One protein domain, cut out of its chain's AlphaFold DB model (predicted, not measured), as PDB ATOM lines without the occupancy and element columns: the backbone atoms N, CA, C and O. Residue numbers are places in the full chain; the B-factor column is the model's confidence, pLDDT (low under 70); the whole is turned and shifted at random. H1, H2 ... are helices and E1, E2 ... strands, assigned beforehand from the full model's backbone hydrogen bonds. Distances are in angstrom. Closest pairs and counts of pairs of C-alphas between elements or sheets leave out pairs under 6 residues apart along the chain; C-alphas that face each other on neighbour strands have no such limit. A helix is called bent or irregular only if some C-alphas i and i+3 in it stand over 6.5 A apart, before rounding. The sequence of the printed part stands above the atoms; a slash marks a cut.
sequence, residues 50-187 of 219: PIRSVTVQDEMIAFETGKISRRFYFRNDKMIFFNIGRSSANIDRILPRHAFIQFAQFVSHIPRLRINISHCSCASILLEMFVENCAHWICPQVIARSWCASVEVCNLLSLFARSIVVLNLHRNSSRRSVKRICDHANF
ATOM      1  N   PRO A  50     362.721 351.457 237.839       89.25
ATOM      2  CA  PRO A  50     361.390 351.066 237.398       89.25
ATOM      3  C   PRO A  50     361.484 349.720 236.674       89.25
ATOM      4  O   PRO A  50     362.154 349.631 235.645       89.25
ATOM      5  N   ILE A  51     360.835 348.681 237.195       93.00
ATOM      6  CA  ILE A  51     360.789 347.352 236.575       93.00
ATOM      7  C   ILE A  51     359.454 347.191 235.855       93.00
ATOM      8  O   ILE A  51     358.398 347.482 236.409       93.00
ATOM      9  N   ARG A  52     359.506 346.750 234.597       92.75
ATOM     10  CA  ARG A  52     358.327 346.453 233.775       92.75
ATOM     11  C   ARG A  52     357.938 344.991 233.872       92.75
ATOM     12  O   ARG A  52     356.768 344.677 234.065       92.75
ATOM     13  N   SER A  53     358.916 344.107 233.721       95.31
ATOM     14  CA  SER A  53     358.710 342.672 233.827       95.31
ATOM     15  C   SER A  53     359.999 341.956 234.212       95.31
ATOM     16  O   SER A  53     361.096 342.481 234.017       95.31
ATOM     17  N   VAL A  54     359.861 340.758 234.771       97.06
ATOM     18  CA  VAL A  54     360.969 339.844 235.056       97.06
ATOM     19  C   VAL A  54     360.683 338.516 234.374       97.06
ATOM     20  O   VAL A  54     359.546 338.050 234.373       97.06
ATOM     21  N   THR A  55     361.699 337.919 233.762       96.75
ATOM     22  CA  THR A  55     361.625 336.586 233.159       96.75
ATOM     23  C   THR A  55     362.709 335.710 233.761       96.75
ATOM     24  O   THR A  55     363.886 336.036 233.671       96.75
ATOM     25  N   VAL A  56     362.298 334.608 234.365       95.38
ATOM     26  CA  VAL A  56     363.145 333.528 234.850       95.38
ATOM     27  C   VAL A  56     363.089 332.413 233.814       95.38
ATOM     28  O   VAL A  56     361.999 331.996 233.419       95.38
ATOM     29  N   GLN A  57     364.246 331.955 233.364       91.62
ATOM     30  CA  GLN A  57     364.391 330.806 232.484       91.62
ATOM     31  C   GLN A  57     365.532 329.943 233.008       91.62
ATOM     32  O   GLN A  57     366.698 330.286 232.833       91.62
ATOM     33  N   ASP A  58     365.186 328.844 233.670       88.81
ATOM     34  CA  ASP A  58     366.149 327.967 234.334       88.81
ATOM     35  C   ASP A  58     367.106 328.760 235.259       88.81
ATOM     36  O   ASP A  58     366.661 329.420 236.195       88.81
ATOM     37  N   GLU A  59     368.414 328.760 234.997       90.06
ATOM     38  CA  GLU A  59     369.420 329.493 235.788       90.06
ATOM     39  C   GLU A  59     369.565 330.983 235.408       90.06
ATOM     40  O   GLU A  59     370.452 331.678 235.903       90.06
ATOM     41  N   MET A  60     368.710 331.499 234.526       92.00
ATOM     42  CA  MET A  60     368.780 332.866 234.015       92.00
ATOM     43  C   MET A  60     367.624 333.722 234.533       92.00
ATOM     44  O   MET A  60     366.462 333.331 234.454       92.00
ATOM     45  N   ILE A  61     367.925 334.939 234.995       94.62
ATOM     46  CA  ILE A  61     366.929 335.942 235.392       94.62
ATOM     47  C   ILE A  61     367.147 337.222 234.587       94.62
ATOM     48  O   ILE A  61     368.222 337.813 234.608       94.62
ATOM     49  N   ALA A  62     366.114 337.675 233.887       94.31
ATOM     50  CA  ALA A  62     366.140 338.853 233.036       94.31
ATOM     51  C   ALA A  62     365.137 339.906 233.525       94.31
ATOM     52  O   ALA A  62     363.958 339.606 233.702       94.31
ATOM     53  N   PHE A  63     365.584 341.150 233.688       94.19
ATOM     54  CA  PHE A  63     364.750 342.287 234.079       94.19
ATOM     55  C   PHE A  63     364.550 343.229 232.902       94.19
ATOM     56  O   PHE A  63     365.519 343.792 232.395       94.19
ATOM     57  N   GLU A  64     363.299 343.466 232.525       93.06
ATOM     58  CA  GLU A  64     362.930 344.564 231.642       93.06
ATOM     59  C   GLU A  64     362.737 345.833 232.474       93.06
ATOM     60  O   GLU A  64     361.866 345.917 233.345       93.06
ATOM     61  N   THR A  65     363.538 346.849 232.189       90.12
ATOM     62  CA  THR A  65     363.519 348.132 232.888       90.12
ATOM     63  C   THR A  65     362.673 349.168 232.152       90.12
ATOM     64  O   THR A  65     362.593 349.235 230.922       90.12
ATOM     65  N   GLY A  66     362.006 350.013 232.929       84.75
ATOM     66  CA  GLY A  66     361.316 351.198 232.459       84.75
ATOM     67  C   GLY A  66     362.250 352.395 232.294       84.75
ATOM     68  O   GLY A  66     363.453 352.349 232.546       84.75
ATOM     69  N   LYS A  67     361.659 353.519 231.880       80.31
ATOM     70  CA  LYS A  67     362.353 354.808 231.881       80.31
ATOM     71  C   LYS A  67     362.589 355.246 233.320       80.31
ATOM     72  O   LYS A  67     361.628 355.408 234.060       80.31
ATOM     73  N   ILE A  68     363.839 355.517 233.675       77.06
ATOM     74  CA  ILE A  68     364.194 356.138 234.960       77.06
ATOM     75  C   ILE A  68     363.781 357.613 234.953       77.06
ATOM     76  O   ILE A  68     363.343 358.155 235.960       77.06
ATOM     77  N   SER A  69     363.898 358.273 233.799       70.75
ATOM     78  CA  SER A  69     363.378 359.624 233.571       70.75
ATOM     79  C   SER A  69     362.949 359.794 232.113       70.75
ATOM     80  O   SER A  69     363.220 358.928 231.278       70.75
ATOM     81  N   ARG A  70     362.325 360.932 231.762       66.75
ATOM     82  CA  ARG A  70     361.834 361.216 230.394       66.75
ATOM     83  C   ARG A  70     362.862 360.922 229.285       66.75
ATOM     84  O   ARG A  70     362.453 360.577 228.176       66.75
ATOM     85  N   ARG A  71     364.168 361.018 229.583       65.19
ATOM     86  CA  ARG A  71     365.286 360.853 228.635       65.19
ATOM     87  C   ARG A  71     366.299 359.758 229.014       65.19
ATOM     88  O   ARG A  71     367.339 359.680 228.370       65.19
ATOM     89  N   PHE A  72     366.050 358.958 230.054       66.81
ATOM     90  CA  PHE A  72     367.069 358.065 230.618       66.81
ATOM     91  C   PHE A  72     366.562 356.628 230.794       66.81
ATOM     92  O   PHE A  72     365.572 356.394 231.493       66.81
ATOM     93  N   TYR A  73     367.272 355.685 230.173       64.44
ATOM     94  CA  TYR A  73     367.156 354.243 230.385       64.44
ATOM     95  C   TYR A  73     368.444 353.727 231.028       64.44
ATOM     96  O   TYR A  73     369.520 354.265 230.765       64.44
ATOM     97  N   PHE A  74     368.342 352.674 231.837       63.56
ATOM     98  CA  PHE A  74     369.511 351.891 232.221       63.56
ATOM     99  C   PHE A  74     369.790 350.878 231.109       63.56
ATOM    100  O   PHE A  74     369.036 349.920 230.958       63.56
ATOM    101  N   ARG A  75     370.859 351.115 230.335       65.00
ATOM    102  CA  ARG A  75     371.219 350.389 229.099       65.00
ATOM    103  C   ARG A  75     370.213 350.591 227.947       65.00
ATOM    104  O   ARG A  75     369.015 350.780 228.142       65.00
ATOM    105  N   ASN A  76     370.717 350.579 226.710       62.69
ATOM    106  CA  ASN A  76     369.905 350.823 225.505       62.69
ATOM    107  C   ASN A  76     368.932 349.676 225.195       62.69
ATOM    108  O   ASN A  76     367.861 349.907 224.637       62.69
ATOM    109  N   ASP A  77     369.309 348.451 225.557       65.75
ATOM    110  CA  ASP A  77     368.514 347.234 225.396       65.75
ATOM    111  C   ASP A  77     367.398 347.116 226.439       65.75
ATOM    112  O   ASP A  77     366.504 346.297 226.262       65.75
ATOM    113  N   LYS A  78     367.403 347.963 227.484       83.25
ATOM    114  CA  LYS A  78     366.418 347.985 228.583       83.25
ATOM    115  C   LYS A  78     366.362 346.680 229.377       83.25
ATOM    116  O   LYS A  78     365.508 346.558 230.251       83.25
ATOM    117  N   MET A  79     367.259 345.741 229.101       87.00
ATOM    118  CA  MET A  79     367.280 344.412 229.688       87.00
ATOM    119  C   MET A  79     368.523 344.248 230.555       87.00
ATOM    120  O   MET A  79     369.627 344.645 230.178       87.00
ATOM    121  N   ILE A  80     368.353 343.640 231.723       89.50
ATOM    122  CA  ILE A  80     369.458 343.242 232.594       89.50
ATOM    123  C   ILE A  80     369.369 341.739 232.787       89.50
ATOM    124  O   ILE A  80     368.376 341.256 233.322       89.50
ATOM    125  N   PHE A  81     370.394 341.017 232.352       91.25
ATOM    126  CA  PHE A  81     370.457 339.565 232.456       91.25
ATOM    127  C   PHE A  81     371.369 339.167 233.603       91.25
ATOM    128  O   PHE A  81     372.452 339.730 233.750       91.25
ATOM    129  N   PHE A  82     370.942 338.176 234.371       91.94
ATOM    130  CA  PHE A  82     371.700 337.567 235.445       91.94
ATOM    131  C   PHE A  82     371.749 336.057 235.248       91.94
ATOM    132  O   PHE A  82     370.719 335.451 234.962       91.94
ATOM    133  N   ASN A  83     372.921 335.465 235.437       91.75
ATOM    134  CA  ASN A  83     373.090 334.027 235.591       91.75
ATOM    135  C   ASN A  83     373.220 333.719 237.087       91.75
ATOM    136  O   ASN A  83     374.184 334.142 237.731       91.75
ATOM    137  N   ILE A  84     372.229 333.025 237.642       89.00
ATOM    138  CA  ILE A  84     372.205 332.580 239.042       89.00
ATOM    139  C   ILE A  84     372.738 331.153 239.221       89.00
ATOM    140  O   ILE A  84     372.823 330.667 240.349       89.00
ATOM    141  N   GLY A  85     373.088 330.489 238.120       85.00
ATOM    142  CA  GLY A  85     373.716 329.183 238.117       85.00
ATOM    143  C   GLY A  85     375.066 329.185 238.826       85.00
ATOM    144  O   GLY A  85     375.654 330.222 239.150       85.00
ATOM    145  N   ARG A  86     375.579 327.980 239.074       70.69
ATOM    146  CA  ARG A  86     376.900 327.794 239.704       70.69
ATOM    147  C   ARG A  86     378.052 328.031 238.728       70.69
ATOM    148  O   ARG A  86     379.174 328.277 239.161       70.69
ATOM    149  N   SER A  87     377.780 327.963 237.424       66.38
ATOM    150  CA  SER A  87     378.779 328.197 236.385       66.38
ATOM    151  C   SER A  87     379.028 329.693 236.202       66.38
ATOM    152  O   SER A  87     378.139 330.447 235.811       66.38
ATOM    153  N   SER A  88     380.265 330.121 236.447       55.28
ATOM    154  CA  SER A  88     380.739 331.496 236.269       55.28
ATOM    155  C   SER A  88     381.114 331.821 234.820       55.28
ATOM    156  O   SER A  88     381.972 332.674 234.589       55.28
ATOM    157  N   ALA A  89     380.507 331.147 233.836       56.94
ATOM    158  CA  ALA A  89     380.766 331.443 232.435       56.94
ATOM    159  C   ALA A  89     380.531 332.943 232.188       56.94
ATOM    160  O   ALA A  89     379.407 333.436 232.307       56.94
ATOM    161  N   ASN A  90     381.616 333.665 231.888       55.88
ATOM    162  CA  ASN A  90     381.585 335.074 231.519       55.88
ATOM    163  C   ASN A  90     380.930 335.178 230.144       55.88
ATOM    164  O   ASN A  90     381.597 335.163 229.113       55.88
ATOM    165  N   ILE A  91     379.605 335.219 230.140       63.56
ATOM    166  CA  ILE A  91     378.823 335.465 228.941       63.56
ATOM    167  C   ILE A  91     378.634 336.973 228.843       63.56
ATOM    168  O   ILE A  91     378.187 337.626 229.790       63.56
ATOM    169  N   ASP A  92     378.981 337.530 227.687       66.00
ATOM    170  CA  ASP A  92     378.869 338.960 227.441       66.00
ATOM    171  C   ASP A  92     377.478 339.485 227.815       66.00
ATOM    172  O   ASP A  92     376.448 338.962 227.392       66.00
ATOM    173  N   ARG A  93     377.462 340.580 228.588       75.44
ATOM    174  CA  ARG A  93     376.259 341.296 229.061       75.44
ATOM    175  C   ARG A  93     375.406 340.556 230.095       75.44
ATOM    176  O   ARG A  93     374.411 341.143 230.532       75.44
ATOM    177  N   ILE A  94     375.808 339.365 230.528       85.31
ATOM    178  CA  ILE A  94     375.162 338.617 231.605       85.31
ATOM    179  C   ILE A  94     375.927 338.843 232.908       85.31
ATOM    180  O   ILE A  94     377.138 338.668 232.985       85.31
ATOM    181  N   LEU A  95     375.208 339.273 233.939       87.88
ATOM    182  CA  LEU A  95     375.757 339.552 235.256       87.88
ATOM    183  C   LEU A  95     375.755 338.278 236.123       87.88
ATOM    184  O   LEU A  95     374.838 337.466 236.027       87.88
ATOM    185  N   PRO A  96     376.751 338.088 236.994       88.69
ATOM    186  CA  PRO A  96     376.859 336.890 237.824       88.69
ATOM    187  C   PRO A  96     375.888 336.891 239.019       88.69
ATOM    188  O   PRO A  96     375.374 337.938 239.425       88.69
ATOM    189  N   ARG A  97     375.724 335.723 239.661       89.75
ATOM    190  CA  ARG A  97     374.862 335.501 240.842       89.75
ATOM    191  C   ARG A  97     375.050 336.541 241.952       89.75
ATOM    192  O   ARG A  97     374.072 337.055 242.482       89.75
ATOM    193  N   HIS A  98     376.285 336.909 242.292       88.44
ATOM    194  CA  HIS A  98     376.533 337.897 243.354       88.44
ATOM    195  C   HIS A  98     376.014 339.303 243.001       88.44
ATOM    196  O   HIS A  98     375.567 340.043 243.875       88.44
ATOM    197  N   ALA A  99     376.046 339.672 241.717       89.12
ATOM    198  CA  ALA A  99     375.515 340.943 241.242       89.12
ATOM    199  C   ALA A  99     373.979 340.940 241.264       89.12
ATOM    200  O   ALA A  99     373.371 341.967 241.563       89.12
ATOM    201  N   PHE A 100     373.357 339.781 241.008       92.56
ATOM    202  CA  PHE A 100     371.919 339.595 241.205       92.56
ATOM    203  C   PHE A 100     371.525 339.820 242.665       92.56
ATOM    204  O   PHE A 100     370.625 340.613 242.915       92.56
ATOM    205  N   ILE A 101     372.225 339.192 243.616       92.00
ATOM    206  CA  ILE A 101     371.942 339.321 245.057       92.00
ATOM    207  C   ILE A 101     371.923 340.795 245.481       92.00
ATOM    208  O   ILE A 101     370.979 341.250 246.120       92.00
ATOM    209  N   GLN A 102     372.926 341.568 245.058       90.31
ATOM    210  CA  GLN A 102     372.988 343.004 245.346       90.31
ATOM    211  C   GLN A 102     371.841 343.779 244.692       90.31
ATOM    212  O   GLN A 102     371.241 344.650 245.316       90.31
ATOM    213  N   PHE A 103     371.524 343.478 243.431       92.12
ATOM    214  CA  PHE A 103     370.472 344.183 242.707       92.12
ATOM    215  C   PHE A 103     369.066 343.865 243.237       92.12
ATOM    216  O   PHE A 103     368.231 344.764 243.334       92.12
ATOM    217  N   ALA A 104     368.810 342.611 243.619       93.56
ATOM    218  CA  ALA A 104     367.515 342.126 244.092       93.56
ATOM    219  C   ALA A 104     367.011 342.881 245.331       93.56
ATOM    220  O   ALA A 104     365.806 343.111 245.467       93.56
ATOM    221  N   GLN A 105     367.928 343.366 246.173       92.00
ATOM    222  CA  GLN A 105     367.624 344.205 247.338       92.00
ATOM    223  C   GLN A 105     366.962 345.543 246.961       92.00
ATOM    224  O   GLN A 105     366.192 346.103 247.738       92.00
ATOM    225  N   PHE A 106     367.220 346.062 245.756       91.00
ATOM    226  CA  PHE A 106     366.630 347.310 245.258       91.00
ATOM    227  C   PHE A 106     365.338 347.102 244.461       91.00
ATOM    228  O   PHE A 106     364.698 348.080 244.062       91.00
ATOM    229  N   VAL A 107     364.948 345.855 244.214       92.69
ATOM    230  CA  VAL A 107     363.699 345.509 243.538       92.69
ATOM    231  C   VAL A 107     362.628 345.273 244.596       92.69
ATOM    232  O   VAL A 107     362.870 344.584 245.578       92.69
ATOM    233  N   SER A 108     361.449 345.865 244.411       90.06
ATOM    234  CA  SER A 108     360.322 345.687 245.335       90.06
ATOM    235  C   SER A 108     359.020 345.352 244.624       90.06
ATOM    236  O   SER A 108     358.286 344.492 245.086       90.06
ATOM    237  N   HIS A 109     358.722 345.999 243.498       93.94
ATOM    238  CA  HIS A 109     357.492 345.765 242.750       93.94
ATOM    239  C   HIS A 109     357.807 345.255 241.346       93.94
ATOM    240  O   HIS A 109     358.509 345.923 240.583       93.94
ATOM    241  N   ILE A 110     357.275 344.080 241.009       95.81
ATOM    242  CA  ILE A 110     357.446 343.436 239.704       95.81
ATOM    243  C   ILE A 110     356.063 343.273 239.079       95.81
ATOM    244  O   ILE A 110     355.379 342.299 239.379       95.81
ATOM    245  N   PRO A 111     355.644 344.181 238.178       94.12
ATOM    246  CA  PRO A 111     354.293 344.153 237.613       94.12
ATOM    247  C   PRO A 111     353.931 342.824 236.943       94.12
ATOM    248  O   PRO A 111     352.768 342.427 236.942       94.12
ATOM    249  N   ARG A 112     354.927 342.138 236.369       95.38
ATOM    250  CA  ARG A 112     354.772 340.825 235.744       95.38
ATOM    251  C   ARG A 112     356.038 339.989 235.878       95.38
ATOM    252  O   ARG A 112     357.091 340.394 235.389       95.38
ATOM    253  N   LEU A 113     355.913 338.805 236.461       96.94
ATOM    254  CA  LEU A 113     356.958 337.794 236.566       96.94
ATOM    255  C   LEU A 113     356.607 336.611 235.653       96.94
ATOM    256  O   LEU A 113     355.495 336.095 235.685       96.94
ATOM    257  N   ARG A 114     357.543 336.184 234.811       96.44
ATOM    258  CA  ARG A 114     357.433 334.970 234.000       96.44
ATOM    259  C   ARG A 114     358.443 333.957 234.506       96.44
ATOM    260  O   ARG A 114     359.596 334.325 234.685       96.44
ATOM    261  N   ILE A 115     358.033 332.715 234.716       94.44
ATOM    262  CA  ILE A 115     358.892 331.621 235.168       94.44
ATOM    263  C   ILE A 115     358.790 330.501 234.141       94.44
ATOM    264  O   ILE A 115     357.707 329.968 233.929       94.44
ATOM    265  N   ASN A 116     359.899 330.159 233.496       91.94
ATOM    266  CA  ASN A 116     360.008 329.064 232.541       91.94
ATOM    267  C   ASN A 116     361.033 328.049 233.069       91.94
ATOM    268  O   ASN A 116     362.204 328.393 233.225       91.94
ATOM    269  N   ILE A 117     360.603 326.819 233.349       88.06
ATOM    270  CA  ILE A 117     361.462 325.750 233.880       88.06
ATOM    271  C   ILE A 117     361.534 324.610 232.872       88.06
ATOM    272  O   ILE A 117     360.636 323.768 232.791       88.06
ATOM    273  N   SER A 118     362.609 324.584 232.096       84.38
ATOM    274  CA  SER A 118     362.897 323.534 231.121       84.38
ATOM    275  C   SER A 118     363.482 322.296 231.808       84.38
ATOM    276  O   SER A 118     363.196 321.170 231.399       84.38
ATOM    277  N   HIS A 119     364.271 322.494 232.874       80.94
ATOM    278  CA  HIS A 119     364.989 321.432 233.585       80.94
ATOM    279  C   HIS A 119     364.666 321.426 235.087       80.94
ATOM    280  O   HIS A 119     364.915 322.401 235.784       80.94
ATOM    281  N   CYS A 120     364.179 320.311 235.644       75.69
ATOM    282  CA  CYS A 120     363.844 320.231 237.079       75.69
ATOM    283  C   CYS A 120     365.040 320.490 238.010       75.69
ATOM    284  O   CYS A 120     364.865 320.988 239.120       75.69
ATOM    285  N   SER A 121     366.262 320.193 237.558       80.25
ATOM    286  CA  SER A 121     367.484 320.324 238.356       80.25
ATOM    287  C   SER A 121     367.807 321.758 238.779       80.25
ATOM    288  O   SER A 121     368.517 321.941 239.763       80.25
ATOM    289  N   CYS A 122     367.308 322.778 238.072       82.62
ATOM    290  CA  CYS A 122     367.549 324.179 238.433       82.62
ATOM    291  C   CYS A 122     366.522 324.735 239.433       82.62
ATOM    292  O   CYS A 122     366.734 325.810 239.993       82.62
ATOM    293  N   ALA A 123     365.413 324.025 239.677       85.62
ATOM    294  CA  ALA A 123     364.328 324.511 240.525       85.62
ATOM    295  C   ALA A 123     364.754 324.691 241.990       85.62
ATOM    296  O   ALA A 123     364.314 325.637 242.636       85.62
ATOM    297  N   SER A 124     365.653 323.845 242.497       86.94
ATOM    298  CA  SER A 124     366.201 323.958 243.856       86.94
ATOM    299  C   SER A 124     367.040 325.226 244.047       86.94
ATOM    300  O   SER A 124     366.864 325.935 245.034       86.94
ATOM    301  N   ILE A 125     367.894 325.556 243.072       88.75
ATOM    302  CA  ILE A 125     368.712 326.779 243.088       88.75
ATOM    303  C   ILE A 125     367.810 328.011 243.027       88.75
ATOM    304  O   ILE A 125     368.014 328.971 243.766       88.75
ATOM    305  N   LEU A 126     366.796 327.987 242.160       90.88
ATOM    306  CA  LEU A 126     365.812 329.061 242.080       90.88
ATOM    307  C   LEU A 126     365.071 329.238 243.408       90.88
ATOM    308  O   LEU A 126     364.957 330.363 243.887       90.88
ATOM    309  N   LEU A 127     364.601 328.144 244.009       91.12
ATOM    310  CA  LEU A 127     363.879 328.162 245.278       91.12
ATOM    311  C   LEU A 127     364.713 328.827 246.378       91.12
ATOM    312  O   LEU A 127     364.244 329.780 246.996       91.12
ATOM    313  N   GLU A 128     365.960 328.386 246.558       91.06
ATOM    314  CA  GLU A 128     366.920 328.981 247.499       91.06
ATOM    315  C   GLU A 128     367.084 330.487 247.242       91.06
ATOM    316  O   GLU A 128     366.882 331.312 248.135       91.06
ATOM    317  N   MET A 129     367.345 330.871 245.988       92.00
ATOM    318  CA  MET A 129     367.553 332.269 245.609       92.00
ATOM    319  C   MET A 129     366.349 333.163 245.908       92.00
ATOM    320  O   MET A 129     366.529 334.294 246.371       92.00
ATOM    321  N   PHE A 130     365.137 332.682 245.636       92.94
ATOM    322  CA  PHE A 130     363.916 333.444 245.875       92.94
ATOM    323  C   PHE A 130     363.602 333.576 247.365       92.94
ATOM    324  O   PHE A 130     363.272 334.679 247.805       92.94
ATOM    325  N   VAL A 131     363.756 332.499 248.138       92.50
ATOM    326  CA  VAL A 131     363.534 332.511 249.592       92.50
ATOM    327  C   VAL A 131     364.498 333.474 250.282       92.50
ATOM    328  O   VAL A 131     364.072 334.289 251.094       92.50
ATOM    329  N   GLU A 132     365.782 333.430 249.933       93.31
ATOM    330  CA  GLU A 132     366.805 334.214 250.630       93.31
ATOM    331  C   GLU A 132     366.837 335.688 250.216       93.31
ATOM    332  O   GLU A 132     367.085 336.561 251.046       93.31
ATOM    333  N   ASN A 133     366.621 335.987 248.930       94.31
ATOM    334  CA  ASN A 133     366.954 337.304 248.371       94.31
ATOM    335  C   ASN A 133     365.754 338.074 247.816       94.31
ATOM    336  O   ASN A 133     365.899 339.246 247.466       94.31
ATOM    337  N   CYS A 134     364.591 337.431 247.688       94.81
ATOM    338  CA  CYS A 134     363.435 337.996 246.989       94.81
ATOM    339  C   CYS A 134     362.144 337.961 247.820       94.81
ATOM    340  O   CYS A 134     361.083 338.283 247.291       94.81
ATOM    341  N   ALA A 135     362.205 337.605 249.107       91.00
ATOM    342  CA  ALA A 135     361.026 337.484 249.969       91.00
ATOM    343  C   ALA A 135     360.209 338.788 250.091       91.00
ATOM    344  O   ALA A 135     359.003 338.755 250.315       91.00
ATOM    345  N   HIS A 136     360.849 339.949 249.916       92.69
ATOM    346  CA  HIS A 136     360.209 341.269 249.948       92.69
ATOM    347  C   HIS A 136     359.573 341.693 248.614       92.69
ATOM    348  O   HIS A 136     359.017 342.790 248.525       92.69
ATOM    349  N   TRP A 137     359.688 340.886 247.557       94.88
ATOM    350  CA  TRP A 137     359.155 341.231 246.241       94.88
ATOM    351  C   TRP A 137     357.634 341.083 246.180       94.88
ATOM    352  O   TRP A 137     357.059 340.058 246.536       94.88
ATOM    353  N   ILE A 138     356.980 342.101 245.626       93.25
ATOM    354  CA  ILE A 138     355.550 342.124 245.338       93.25
ATOM    355  C   ILE A 138     355.363 341.848 243.848       93.25
ATOM    356  O   ILE A 138     355.606 342.715 243.002       93.25
ATOM    357  N   CYS A 139     354.905 340.639 243.539       94.19
ATOM    358  CA  CYS A 139     354.687 340.155 242.179       94.19
ATOM    359  C   CYS A 139     353.186 339.920 241.957       94.19
ATOM    360  O   CYS A 139     352.738 338.816 242.229       94.19
ATOM    361  N   PRO A 140     352.376 340.903 241.517       90.00
ATOM    362  CA  PRO A 140     350.927 340.723 241.350       90.00
ATOM    363  C   PRO A 140     350.511 339.818 240.178       90.00
ATOM    364  O   PRO A 140     349.397 339.311 240.190       90.00
ATOM    365  N   GLN A 141     351.355 339.632 239.155       91.88
ATOM    366  CA  GLN A 141     351.061 338.752 238.015       91.88
ATOM    367  C   GLN A 141     352.227 337.804 237.761       91.88
ATOM    368  O   GLN A 141     353.311 338.250 237.380       91.88
ATOM    369  N   VAL A 142     351.995 336.504 237.910       91.75
ATOM    370  CA  VAL A 142     352.986 335.450 237.683       91.75
ATOM    371  C   VAL A 142     352.493 334.504 236.587       91.75
ATOM    372  O   VAL A 142     351.391 333.972 236.641       91.75
ATOM    373  N   ILE A 143     353.310 334.306 235.556       90.06
ATOM    374  CA  ILE A 143     353.056 333.377 234.449       90.06
ATOM    375  C   ILE A 143     354.103 332.278 234.546       90.06
ATOM    376  O   ILE A 143     355.281 332.543 234.317       90.06
ATOM    377  N   ALA A 144     353.688 331.061 234.862       89.31
ATOM    378  CA  ALA A 144     354.575 329.922 235.020       89.31
ATOM    379  C   ALA A 144     354.390 328.915 233.877       89.31
ATOM    380  O   ALA A 144     353.274 328.555 233.503       89.31
ATOM    381  N   ARG A 145     355.499 328.440 233.321       86.88
ATOM    382  CA  ARG A 145     355.559 327.315 232.394       86.88
ATOM    383  C   ARG A 145     356.654 326.372 232.856       86.88
ATOM    384  O   ARG A 145     357.767 326.804 233.127       86.88
ATOM    385  N   SER A 146     356.357 325.089 232.925       83.00
ATOM    386  CA  SER A 146     357.348 324.069 233.242       83.00
ATOM    387  C   SER A 146     357.180 322.876 232.320       83.00
ATOM    388  O   SER A 146     356.058 322.505 231.990       83.00
ATOM    389  N   TRP A 147     358.288 322.258 231.923       77.94
ATOM    390  CA  TRP A 147     358.319 320.991 231.180       77.94
ATOM    391  C   TRP A 147     358.476 319.776 232.112       77.94
ATOM    392  O   TRP A 147     358.693 318.647 231.665       77.94
ATOM    393  N   CYS A 148     358.378 320.007 233.425       69.06
ATOM    394  CA  CYS A 148     358.437 318.994 234.470       69.06
ATOM    395  C   CYS A 148     357.582 319.392 235.688       69.06
ATOM    396  O   CYS A 148     357.279 320.564 235.900       69.06
ATOM    397  N   ALA A 149     357.193 318.413 236.501       71.12
ATOM    398  CA  ALA A 149     356.375 318.618 237.701       71.12
ATOM    399  C   ALA A 149     357.024 317.939 238.919       71.12
ATOM    400  O   ALA A 149     356.393 317.139 239.604       71.12
ATOM    401  N   SER A 150     358.327 318.174 239.124       74.12
ATOM    402  CA  SER A 150     359.042 317.627 240.284       74.12
ATOM    403  C   SER A 150     358.672 318.367 241.572       74.12
ATOM    404  O   SER A 150     358.137 319.474 241.528       74.12
ATOM    405  N   VAL A 151     358.997 317.779 242.725       74.31
ATOM    406  CA  VAL A 151     358.729 318.372 244.045       74.31
ATOM    407  C   VAL A 151     359.380 319.752 244.184       74.31
ATOM    408  O   VAL A 151     358.775 320.677 244.713       74.31
ATOM    409  N   GLU A 152     360.582 319.937 243.648       77.94
ATOM    410  CA  GLU A 152     361.321 321.202 243.695       77.94
ATOM    411  C   GLU A 152     360.648 322.285 242.852       77.94
ATOM    412  O   GLU A 152     360.545 323.432 243.287       77.94
ATOM    413  N   VAL A 153     360.154 321.921 241.663       82.38
ATOM    414  CA  VAL A 153     359.345 322.822 240.826       82.38
ATOM    415  C   VAL A 153     358.090 323.224 241.574       82.38
ATOM    416  O   VAL A 153     357.738 324.403 241.610       82.38
ATOM    417  N   CYS A 154     357.438 322.250 242.197       79.56
ATOM    418  CA  CYS A 154     356.238 322.497 242.958       79.56
ATOM    419  C   CYS A 154     356.503 323.469 244.121       79.56
ATOM    420  O   CYS A 154     355.827 324.488 244.241       79.56
ATOM    421  N   ASN A 155     357.549 323.234 244.909       81.88
ATOM    422  CA  ASN A 155     357.934 324.101 246.021       81.88
ATOM    423  C   ASN A 155     358.291 325.526 245.572       81.88
ATOM    424  O   ASN A 155     357.906 326.489 246.236       81.88
ATOM    425  N   LEU A 156     358.976 325.682 244.434       89.00
ATOM    426  CA  LEU A 156     359.263 326.998 243.859       89.00
ATOM    427  C   LEU A 156     357.978 327.746 243.490       89.00
ATOM    428  O   LEU A 156     357.828 328.920 243.823       89.00
ATOM    429  N   LEU A 157     357.060 327.086 242.783       87.31
ATOM    430  CA  LEU A 157     355.820 327.717 242.333       87.31
ATOM    431  C   LEU A 157     354.894 328.065 243.505       87.31
ATOM    432  O   LEU A 157     354.213 329.090 243.448       87.31
ATOM    433  N   SER A 158     354.930 327.291 244.592       84.00
ATOM    434  CA  SER A 158     354.183 327.575 245.822       84.00
ATOM    435  C   SER A 158     354.548 328.921 246.459       84.00
ATOM    436  O   SER A 158     353.682 329.544 247.071       84.00
ATOM    437  N   LEU A 159     355.766 329.446 246.250       88.31
ATOM    438  CA  LEU A 159     356.132 330.799 246.703       88.31
ATOM    439  C   LEU A 159     355.237 331.895 246.102       88.31
ATOM    440  O   LEU A 159     355.101 332.978 246.671       88.31
ATOM    441  N   PHE A 160     354.633 331.625 244.943       88.50
ATOM    442  CA  PHE A 160     353.868 332.584 244.154       88.50
ATOM    443  C   PHE A 160     352.394 332.220 244.021       88.50
ATOM    444  O   PHE A 160     351.704 332.819 243.196       88.50
ATOM    445  N   ALA A 161     351.901 331.262 244.810       81.81
ATOM    446  CA  ALA A 161     350.586 330.655 244.613       81.81
ATOM    447  C   ALA A 161     349.455 331.681 244.402       81.81
ATOM    448  O   ALA A 161     348.671 331.543 243.470       81.81
ATOM    449  N   ARG A 162     349.428 332.769 245.187       78.81
ATOM    450  CA  ARG A 162     348.385 333.817 245.121       78.81
ATOM    451  C   ARG A 162     348.462 334.753 243.914       78.81
ATOM    452  O   ARG A 162     347.521 335.497 243.663       78.81
ATOM    453  N   SER A 163     349.581 334.753 243.206       84.06
ATOM    454  CA  SER A 163     349.852 335.692 242.119       84.06
ATOM    455  C   SER A 163     349.943 335.022 240.756       84.06
ATOM    456  O   SER A 163     350.106 335.706 239.744       84.06
ATOM    457  N   ILE A 164     349.890 333.691 240.709       83.19
ATOM    458  CA  ILE A 164     349.912 332.943 239.458       83.19
ATOM    459  C   ILE A 164     348.601 333.193 238.709       83.19
ATOM    460  O   ILE A 164     347.521 332.961 239.232       83.19
ATOM    461  N   VAL A 165     348.718 333.680 237.474       79.25
ATOM    462  CA  VAL A 165     347.598 333.955 236.554       79.25
ATOM    463  C   VAL A 165     347.595 333.022 235.344       79.25
ATOM    464  O   VAL A 165     346.594 332.892 234.653       79.25
ATOM    465  N   VAL A 166     348.725 332.369 235.057       78.38
ATOM    466  CA  VAL A 166     348.851 331.338 234.019       78.38
ATOM    467  C   VAL A 166     349.811 330.274 234.529       78.38
ATOM    468  O   VAL A 166     350.912 330.613 234.964       78.38
ATOM    469  N   LEU A 167     349.424 329.003 234.423       78.62
ATOM    470  CA  LEU A 167     350.285 327.857 234.696       78.62
ATOM    471  C   LEU A 167     350.168 326.838 233.556       78.62
ATOM    472  O   LEU A 167     349.090 326.294 233.334       78.62
ATOM    473  N   ASN A 168     351.287 326.531 232.899       76.12
ATOM    474  CA  ASN A 168     351.392 325.405 231.968       76.12
ATOM    475  C   ASN A 168     352.408 324.389 232.495       76.12
ATOM    476  O   ASN A 168     353.583 324.720 232.639       76.12
ATOM    477  N   LEU A 169     351.981 323.151 232.721       70.25
ATOM    478  CA  LEU A 169     352.868 322.039 233.062       70.25
ATOM    479  C   LEU A 169     352.858 321.039 231.898       70.25
ATOM    480  O   LEU A 169     351.927 320.251 231.750       70.25
ATOM    481  N   HIS A 170     353.871 321.104 231.036       64.50
ATOM    482  CA  HIS A 170     354.074 320.155 229.945       64.50
ATOM    483  C   HIS A 170     354.821 318.922 230.440       64.50
ATOM    484  O   HIS A 170     355.707 319.006 231.289       64.50
ATOM    485  N   ARG A 171     354.499 317.770 229.852       55.22
ATOM    486  CA  ARG A 171     355.195 316.511 230.106       55.22
ATOM    487  C   ARG A 171     355.768 315.984 228.795       55.22
ATOM    488  O   ARG A 171     355.012 315.687 227.879       55.22
ATOM    489  N   ASN A 172     357.089 315.829 228.704       48.22
ATOM    490  CA  ASN A 172     357.701 315.060 227.615       48.22
ATOM    491  C   ASN A 172     357.235 313.599 227.718       48.22
ATOM    492  O   ASN A 172     357.501 312.952 228.735       48.22
ATOM    493  N   SER A 173     356.531 313.057 226.716       44.62
ATOM    494  CA  SER A 173     356.103 311.653 226.775       44.62
ATOM    495  C   SER A 173     355.908 310.972 225.416       44.62
ATOM    496  O   SER A 173     355.249 311.519 224.539       44.62
ATOM    497  N   SER A 174     356.397 309.729 225.299       44.44
ATOM    498  CA  SER A 174     356.113 308.780 224.206       44.44
ATOM    499  C   SER A 174     355.668 307.381 224.692       44.44
ATOM    500  O   SER A 174     355.845 306.394 223.982       44.44
ATOM    501  N   ARG A 175     355.096 307.221 225.905       40.03
ATOM    502  CA  ARG A 175     354.707 305.889 226.445       40.03
ATOM    503  C   ARG A 175     353.397 305.881 227.254       40.03
ATOM    504  O   ARG A 175     353.175 306.739 228.097       40.03
ATOM    505  N   ARG A 176     352.574 304.829 227.082       42.41
ATOM    506  CA  ARG A 176     351.276 304.570 227.771       42.41
ATOM    507  C   ARG A 176     351.325 304.544 229.313       42.41
ATOM    508  O   ARG A 176     350.284 304.624 229.956       42.41
ATOM    509  N   SER A 177     352.509 304.494 229.922       42.91
ATOM    510  CA  SER A 177     352.734 304.632 231.372       42.91
ATOM    511  C   SER A 177     352.486 306.052 231.915       42.91
ATOM    512  O   SER A 177     352.579 306.292 233.117       42.91
ATOM    513  N   VAL A 178     352.126 306.996 231.043       41.94
ATOM    514  CA  VAL A 178     351.831 308.400 231.365       41.94
ATOM    515  C   VAL A 178     350.496 308.580 232.100       41.94
ATOM    516  O   VAL A 178     350.360 309.558 232.832       41.94
ATOM    517  N   LYS A 179     349.585 307.597 232.046       38.56
ATOM    518  CA  LYS A 179     348.269 307.644 232.713       38.56
ATOM    519  C   LYS A 179     348.345 307.644 234.255       38.56
ATOM    520  O   LYS A 179     347.618 308.391 234.882       38.56
ATOM    521  N   ARG A 180     349.289 306.909 234.864       40.00
ATOM    522  CA  ARG A 180     349.364 306.705 236.334       40.00
ATOM    523  C   ARG A 180     350.201 307.719 237.117       40.00
ATOM    524  O   ARG A 180     350.247 307.665 238.334       40.00
ATOM    525  N   ILE A 181     350.899 308.623 236.434       42.88
ATOM    526  CA  ILE A 181     351.728 309.640 237.108       42.88
ATOM    527  C   ILE A 181     351.033 311.008 237.146       42.88
ATOM    528  O   ILE A 181     351.328 311.815 238.019       42.88
ATOM    529  N   CYS A 182     350.008 311.219 236.314       43.41
ATOM    530  CA  CYS A 182     348.935 312.165 236.636       43.41
ATOM    531  C   CYS A 182     348.182 311.709 237.899       43.41
ATOM    532  O   CYS A 182     347.903 312.534 238.757       43.41
ATOM    533  N   ASP A 183     348.053 310.393 238.106       43.81
ATOM    534  CA  ASP A 183     347.612 309.812 239.383       43.81
ATOM    535  C   ASP A 183     348.692 309.847 240.498       43.81
ATOM    536  O   ASP A 183     348.465 309.329 241.588       43.81
ATOM    537  N   HIS A 184     349.868 310.457 240.268       41.19
ATOM    538  CA  HIS A 184     350.956 310.605 241.260       41.19
ATOM    539  C   HIS A 184     351.545 312.024 241.391       41.19
ATOM    540  O   HIS A 184     352.335 312.253 242.302       41.19
ATOM    541  N   ALA A 185     351.088 313.018 240.615       46.88
ATOM    542  CA  ALA A 185     350.931 314.368 241.174       46.88
ATOM    543  C   ALA A 185     349.964 314.310 242.380       46.88
ATOM    544  O   ALA A 185     350.180 314.971 243.391       46.88
ATOM    545  N   ASN A 186     348.992 313.391 242.303       42.75
ATOM    546  CA  ASN A 186     348.012 313.046 243.332       42.75
ATOM    547  C   ASN A 186     348.573 312.303 244.569       42.75
ATOM    548  O   ASN A 186     347.793 312.040 245.475       42.75
ATOM    549  N   PHE A 187     349.870 311.956 244.634       39.66
ATOM    550  CA  PHE A 187     350.449 311.207 245.775       39.66
ATOM    551  C   PHE A 187     351.670 311.886 246.422       39.66
ATOM    552  O   PHE A 187     352.004 311.609 247.561       39.66
TER     553      PHE A 187
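Overview. This is residues 50 to 187 of the 219 residues of an uncharacterized protein of Toxocara canis (UniProt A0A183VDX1). A twisted wall of seven strands has helices H1 and H3 over one face, with H2 between them, touching H3 and only grazing the sheet; residues 173 to 181, of which 176 to 181 belong to H4, stick out at one end of the long axis, and the loop of residues 66 to 78 reaches toward the other. The printed part has 138 residues, with four named helices and seven named strands in the order E1 E2 E3 E4 H1 E5 H2 E6 H3 E7 H4. The sheet is mixed, in the order E4 E3 E2 E1 E5 E6 E7, and the class is mixed, helices and strands. The whole is compact, with a radius of gyration of the C-alphas of 16.5 A, yet elongated in outline, spanning 57 by 33 by 26 A.

Along the chain. E1, residues 51 to 57, begins with C-alpha 51 at (360.789, 347.352, 236.575) and is 17.4 A long from first to last C-alpha. E2, residues 60 to 65, measures 16.2 A. E3 is residues 79 to 83, 13.3 A, and E4 is residues 94 to 96, 6.7 A. H1, residues 97 to 104, is 10.4 A long. E5, residues 113 to 117, measures 13.1 A. H2, residues 120 to 133, is the longest helix at 20.7 A, with C-alpha 133 at (366.954, 337.304, 248.371); it is only just irregular, C-alphas 121 and 124 being 6.7 A apart. E6, residues 142 to 146, is 13.0 A long. H3, residues 151 to 158, measures 10.4 A, and E7, residues 164 to 169, 13.0 A. H4, residues 176 to 185, measures 16.6 A and ends with C-alpha 185 at (350.931, 314.368, 241.174); it too is only just irregular, C-alphas 176 and 179 being 6.6 A apart.

Arrangement. E1, E2 and E3 form a meander, each strand the antiparallel neighbour of the one before; E1 and E2 are a hairpin, and so are E2 and E3. N 55 and O 62 are 2.8 A apart, and N 63 and O 80 are 2.8 A apart, both within hydrogen-bond range. E4, an edge strand, is parallel to E3 at 44 degrees, with N 95 and O 81 at 2.8 A. E5 is parallel to E1 at 7 degrees, with N 56 and O 114 at 2.7 A. E5, H2, E6 and E6, H3, E7 are strand-helix-strand units, two parallel neighbour strands with a helix between, and both crossovers are right-handed. N 115 and O 143 are 2.8 A apart, as are N 144 and O 166. H1 is on the sheet, at a height over the sheet of 8.8 A from a local plane only just supported, by 6 C-alphas; it lies over E3 and runs along the strands, at 21 degrees to E3 on the local plane. H3 is on the same face as H1, at a height over the sheet of 10.3 A, over E6, with E5 only just left out: 6 of its C-alphas fall on E6 and 2 on E5. It runs along the strands, at 8 degrees to E6 on the local plane. H2 only grazes the sheet, with residues 120 to 126. H2 and H3 touch at a steep tilt of 41 degrees, the same way; their closest C-alphas, of Leu 127 and Leu 156, are 5.0 A apart. H1 and H2 are close but not clearly touching, with the C-alphas of Ile 101 and Asn 133 closest at 6.3 A. H4 is not on the sheet and is apart from H3. Every O i to N i+4 pair is within hydrogen-bond range in H1 and H3, against 8 of 10 in H2 and 2 of 6 in H4, where 1 of 7 O i to N i+3 pairs is within range.

Size, cuts and confidence. The two C-alphas farthest apart, those of Arg 71 and Arg 176, are 58.0 A apart. The printed part has no cut. The link from E2 to E3, 13 residues, is long. Mean pLDDT of the printed part is 79.5; it is under 70 at residues 70 to 77, 87 to 92, 148 and 170 to 187.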